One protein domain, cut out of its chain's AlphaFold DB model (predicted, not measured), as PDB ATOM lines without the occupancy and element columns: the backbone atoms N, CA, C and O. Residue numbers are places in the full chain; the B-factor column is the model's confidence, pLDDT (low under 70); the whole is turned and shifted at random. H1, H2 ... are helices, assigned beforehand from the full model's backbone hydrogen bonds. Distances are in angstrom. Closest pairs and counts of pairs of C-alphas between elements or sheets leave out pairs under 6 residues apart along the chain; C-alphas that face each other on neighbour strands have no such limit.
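Overview. This is residues 23 to 65 of the 85 residues of an uncharacterized protein of Phycisphaerae bacterium (UniProt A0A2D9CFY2). Two helices, the long H2 and the shorter H1, meet near their ends in a wide open V, with a tight turn at the corner and both arms reaching outward. The printed part has 43 residues, with two named helices in the order H1, H2 and no named strand; its class is all helix. It is extended, with a radius of gyration of the C-alphas of 17.1 A, and it spans 57 by 19 by 6 A.

Arrangement. H2, residues 39 to 63, is the longest helix. H1, residues 23 to 36, is close to H2 but not clearly touching it; their closest C-alphas are those of Phe 35 and Ala 41, 6.9 A apart. Their lines stand at a steep tilt of 61 degrees, and they run the same way. In H1 and H2 every O i to N i+4 pair is within hydrogen-bond range.

Along the chain. H2 measures 36.2 A from C-alpha 39 at (183.927, 178.501, 126.381) to C-alpha 63 at (178.995, 142.834, 122.297). H1 measures 20.0 A and begins with C-alpha 23 at (166.508, 189.343, 143.788).

Size, cuts and confidence. The C-alphas of Gln 23 and Asp 65, the two farthest apart, are 56.9 A apart. The printed part has no cut, and the link from H1 to H2 is tight. The mean pLDDT of the printed part is 96.8, and no printed residue is under 70.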
ATOM      1  N   GLN A  23     165.147 188.826 143.886       98.12
ATOM      2  CA  GLN A  23     166.508 189.343 143.788       98.12
ATOM      3  C   GLN A  23     167.552 188.240 144.005       98.12
ATOM      4  O   GLN A  23     168.454 188.095 143.180       98.12
ATOM      5  N   ASP A  24     167.413 187.440 145.066       97.94
ATOM      6  CA  ASP A  24     168.352 186.350 145.369       97.94
ATOM      7  C   ASP A  24     168.318 185.278 144.280       97.94
ATOM      8  O   ASP A  24     169.359 184.812 143.810       97.94
ATOM      9  N   PHE A  25     167.114 184.939 143.808       97.94
ATOM     10  CA  PHE A  25     166.943 184.030 142.681       97.94
ATOM     11  C   PHE A  25     167.611 184.571 141.411       97.94
ATOM     12  O   PHE A  25     168.327 183.838 140.727       97.94
ATOM     13  N   GLY A  26     167.419 185.858 141.106       98.06
ATOM     14  CA  GLY A  26     168.031 186.512 139.952       98.06
ATOM     15  C   GLY A  26     169.559 186.487 139.997       98.06
ATOM     16  O   GLY A  26     170.194 186.212 138.978       98.06
ATOM     17  N   LEU A  27     170.155 186.718 141.171       98.12
ATOM     18  CA  LEU A  27     171.601 186.614 141.364       98.12
ATOM     19  C   LEU A  27     172.095 185.198 141.041       98.12
ATOM     20  O   LEU A  27     172.937 185.039 140.159       98.12
ATOM     21  N   ILE A  28     171.523 184.176 141.687       97.88
ATOM     22  CA  ILE A  28     171.916 182.771 141.488       97.88
ATOM     23  C   ILE A  28     171.774 182.371 140.014       97.88
ATOM     24  O   ILE A  28     172.702 181.815 139.422       97.88
ATOM     25  N   LEU A  29     170.633 182.697 139.401       97.50
ATOM     26  CA  LEU A  29     170.343 182.383 138.004       97.50
ATOM     27  C   LEU A  29     171.396 182.972 137.059       97.50
ATOM     28  O   LEU A  29     171.904 182.274 136.178       97.50
ATOM     29  N   ASN A  30     171.718 184.254 137.226       97.88
ATOM     30  CA  ASN A  30     172.645 184.948 136.342       97.88
ATOM     31  C   ASN A  30     174.090 184.492 136.555       97.88
ATOM     32  O   ASN A  30     174.820 184.349 135.573       97.88
ATOM     33  N   THR A  31     174.492 184.188 137.791       97.56
ATOM     34  CA  THR A  31     175.809 183.604 138.078       97.56
ATOM     35  C   THR A  31     175.982 182.268 137.358       97.56
ATOM     36  O   THR A  31     176.963 182.084 136.637       97.56
ATOM     37  N   ILE A  32     175.002 181.365 137.476       96.81
ATOM     38  CA  ILE A  32     175.052 180.051 136.819       96.81
ATOM     39  C   ILE A  32     175.100 180.210 135.296       96.81
ATOM     40  O   ILE A  32     175.945 179.607 134.639       96.81
ATOM     41  N   ARG A  33     174.230 181.050 134.722       95.62
ATOM     42  CA  ARG A  33     174.209 181.304 133.271       95.62
ATOM     43  C   ARG A  33     175.517 181.884 132.753       95.62
ATOM     44  O   ARG A  33     175.958 181.494 131.680       95.62
ATOM     45  N   THR A  34     176.132 182.786 133.512       97.38
ATOM     46  CA  THR A  34     177.416 183.387 133.136       97.38
ATOM     47  C   THR A  34     178.500 182.320 133.049       97.38
ATOM     48  O   THR A  34     179.205 182.260 132.048       97.38
ATOM     49  N   PHE A  35     178.592 181.435 134.047       95.69
ATOM     50  CA  PHE A  35     179.551 180.330 134.026       95.69
ATOM     51  C   PHE A  35     179.284 179.348 132.879       95.69
ATOM     52  O   PHE A  35     180.193 179.025 132.118       95.69
ATOM     53  N   LEU A  36     178.036 178.907 132.708       94.44
ATOM     54  CA  LEU A  36     177.672 177.971 131.638       94.44
ATOM     55  C   LEU A  36     177.835 178.568 130.233       94.44
ATOM     56  O   LEU A  36     177.988 177.822 129.273       94.44
ATOM     57  N   GLY A  37     177.814 179.896 130.108       94.56
ATOM     58  CA  GLY A  37     178.103 180.601 128.861       94.56
ATOM     59  C   GLY A  37     179.594 180.699 128.522       94.56
ATOM     60  O   GLY A  37     179.926 181.208 127.454       94.56
ATOM     61  N   THR A  38     180.495 180.245 129.400       97.25
ATOM     62  CA  THR A  38     181.939 180.258 129.124       97.25
ATOM     63  C   THR A  38     182.328 179.190 128.107       97.25
ATOM     64  O   THR A  38     181.738 178.108 128.039       97.25
ATOM     65  N   GLU A  39     183.376 179.471 127.331       95.88
ATOM     66  CA  GLU A  39     183.927 178.501 126.381       95.88
ATOM     67  C   GLU A  39     184.420 177.231 127.089       95.88
ATOM     68  O   GLU A  39     184.229 176.125 126.588       95.88
ATOM     69  N   GLU A  40     185.012 177.372 128.276       95.31
ATOM     70  CA  GLU A  40     185.495 176.252 129.085       95.31
ATOM     71  C   GLU A  40     184.361 175.302 129.493       95.31
ATOM     72  O   GLU A  40     184.470 174.095 129.271       95.31
ATOM     73  N   ALA A  41     183.243 175.832 130.004       95.50
ATOM     74  CA  ALA A  41     182.071 175.022 130.337       95.50
ATOM     75  C   ALA A  41     181.498 174.314 129.097       95.50
ATOM     76  O   ALA A  41     181.150 173.132 129.160       95.50
ATOM     77  N   GLY A  42     181.462 175.005 127.952       94.94
ATOM     78  CA  GLY A  42     181.054 174.418 126.675       94.94
ATOM     79  C   GLY A  42     181.969 173.273 126.228       94.94
ATOM     80  O   GLY A  42     181.485 172.202 125.859       94.94
ATOM     81  N   ARG A  43     183.294 173.457 126.312       96.69
ATOM     82  CA  ARG A  43     184.287 172.416 125.998       96.69
ATOM     83  C   ARG A  43     184.129 171.206 126.913       96.69
ATOM     84  O   ARG A  43     184.073 170.088 126.411       96.69
ATOM     85  N   TYR A  44     184.003 171.422 128.223       96.69
ATOM     86  CA  TYR A  44     183.767 170.345 129.183       96.69
ATOM     87  C   TYR A  44     182.504 169.551 128.828       96.69
ATOM     88  O   TYR A  44     182.563 168.332 128.687       96.69
ATOM     89  N   GLN A  45     181.386 170.238 128.574       95.44
ATOM     90  CA  GLN A  45     180.129 169.583 128.217       95.44
ATOM     91  C   GLN A  45     180.237 168.755 126.928       95.44
ATOM     92  O   GLN A  45     179.671 167.663 126.850       95.44
ATOM     93  N   LEU A  46     180.945 169.255 125.913       97.19
ATOM     94  CA  LEU A  46     181.182 168.512 124.674       97.19
ATOM     95  C   LEU A  46     182.046 167.274 124.911       97.19
ATOM     96  O   LEU A  46     181.722 166.216 124.380       97.19
ATOM     97  N   MET A  47     183.101 167.383 125.723       97.44
ATOM     98  CA  MET A  47     183.963 166.248 126.061       97.44
ATOM     99  C   MET A  47     183.208 165.173 126.844       97.44
ATOM    100  O   MET A  47     183.338 164.000 126.510       97.44
ATOM    101  N   THR A  48     182.362 165.544 127.812       96.81
ATOM    102  CA  THR A  48     181.510 164.577 128.526       96.81
ATOM    103  C   THR A  48     180.596 163.829 127.559       96.81
ATOM    104  O   THR A  48     180.578 162.605 127.556       96.81
ATOM    105  N   ARG A  49     179.903 164.545 126.663       96.75
ATOM    106  CA  ARG A  49     179.023 163.908 125.668       96.75
ATOM    107  C   ARG A  49     179.789 163.021 124.690       96.75
ATOM    108  O   ARG A  49     179.284 161.979 124.285       96.75
ATOM    109  N   ALA A  50     180.980 163.448 124.273       97.94
ATOM    110  CA  ALA A  50     181.839 162.648 123.411       97.94
ATOM    111  C   ALA A  50     182.265 161.359 124.122       97.94
ATOM    112  O   ALA A  50     182.191 160.294 123.518       97.94
ATOM    113  N   ASN A  51     182.625 161.444 125.406       97.88
ATOM    114  CA  ASN A  51     182.936 160.280 126.223       97.88
ATOM    115  C   ASN A  51     181.742 159.324 126.308       97.88
ATOM    116  O   ASN A  51     181.904 158.149 126.016       97.88
ATOM    117  N   ASP A  52     180.535 159.821 126.590       98.06
ATOM    118  CA  ASP A  52     179.326 158.982 126.646       98.06
ATOM    119  C   ASP A  52     179.079 158.227 125.326       98.06
ATOM    120  O   ASP A  52     178.678 157.062 125.318       98.06
ATOM    121  N   ILE A  53     179.335 158.880 124.185       98.12
ATOM    122  CA  ILE A  53     179.245 158.240 122.866       98.12
ATOM    123  C   ILE A  53     180.329 157.172 122.707       98.12
ATOM    124  O   ILE A  53     180.017 156.087 122.219       98.12
ATOM    125  N   ILE A  54     181.573 157.469 123.096       97.88
ATOM    126  CA  ILE A  54     182.694 156.525 123.034       97.88
ATOM    127  C   ILE A  54     182.389 155.290 123.883       97.88
ATOM    128  O   ILE A  54     182.487 154.185 123.365       97.88
ATOM    129  N   GLU A  55     181.961 155.460 125.132       98.00
ATOM    130  CA  GLU A  55     181.632 154.353 126.041       98.00
ATOM    131  C   GLU A  55     180.546 153.448 125.453       98.00
ATOM    132  O   GLU A  55     180.690 152.226 125.428       98.00
ATOM    133  N   ARG A  56     179.489 154.037 124.878       97.94
ATOM    134  CA  ARG A  56     178.448 153.263 124.193       97.94
ATOM    135  C   ARG A  56     178.994 152.501 122.983       97.94
ATOM    136  O   ARG A  56     178.641 151.342 122.790       97.94
ATOM    137  N   LEU A  57     179.843 153.128 122.165       97.94
ATOM    138  CA  LEU A  57     180.461 152.464 121.011       97.94
ATOM    139  C   LEU A  57     181.403 151.332 121.443       97.94
ATOM    140  O   LEU A  57     181.436 150.294 120.790       97.94
ATOM    141  N   MET A  58     182.140 151.510 122.541       96.56
ATOM    142  CA  MET A  58     182.986 150.472 123.132       96.56
ATOM    143  C   MET A  58     182.135 149.297 123.621       96.56
ATOM    144  O   MET A  58     182.428 148.154 123.282       96.56
ATOM    145  N   GLU A  59     181.046 149.569 124.345       97.12
ATOM    146  CA  GLU A  59     180.103 148.547 124.809       97.12
ATOM    147  C   GLU A  59     179.502 147.752 123.636       97.12
ATOM    148  O   GLU A  59     179.476 146.520 123.657       97.12
ATOM    149  N   GLU A  60     179.036 148.442 122.593       97.06
ATOM    150  CA  GLU A  60     178.524 147.813 121.370       97.06
ATOM    151  C   GLU A  60     179.612 147.025 120.629       97.06
ATOM    152  O   GLU A  60     179.348 145.936 120.118       97.06
ATOM    153  N   GLY A  61     180.837 147.549 120.584       96.56
ATOM    154  CA  GLY A  61     181.986 146.896 119.970       96.56
ATOM    155  C   GLY A  61     182.346 145.580 120.655       96.56
ATOM    156  O   GLY A  61     182.586 144.595 119.963       96.56
ATOM    157  N   VAL A  62     182.313 145.538 121.989       96.12
ATOM    158  CA  VAL A  62     182.535 144.309 122.769       96.12
ATOM    159  C   VAL A  62     181.416 143.298 122.522       96.12
ATOM    160  O   VAL A  62     181.690 142.132 122.263       96.12
ATOM    161  N   LYS A  63     180.147 143.730 122.534       95.00
ATOM    162  CA  LYS A  63     178.995 142.834 122.297       95.00
ATOM    163  C   LYS A  63     178.996 142.176 120.916       95.00
ATOM    164  O   LYS A  63     178.395 141.120 120.761       95.00
ATOM    165  N   ASN A  64     179.610 142.823 119.928       96.50
ATOM    166  CA  ASN A  64     179.693 142.338 118.551       96.50
ATOM    167  C   ASN A  64     181.073 141.748 118.205       96.50
ATOM    168  O   ASN A  64     181.368 141.586 117.023       96.50
ATOM    169  N   ASP A  65     181.926 141.489 119.204       93.38
ATOM    170  CA  ASP A  65     183.287 140.948 119.044       93.38
ATOM    171  C   ASP A  65     184.217 141.795 118.138       93.38
ATOM    172  O   ASP A  65     185.225 141.311 117.624       93.38
TER     173      ASP A  65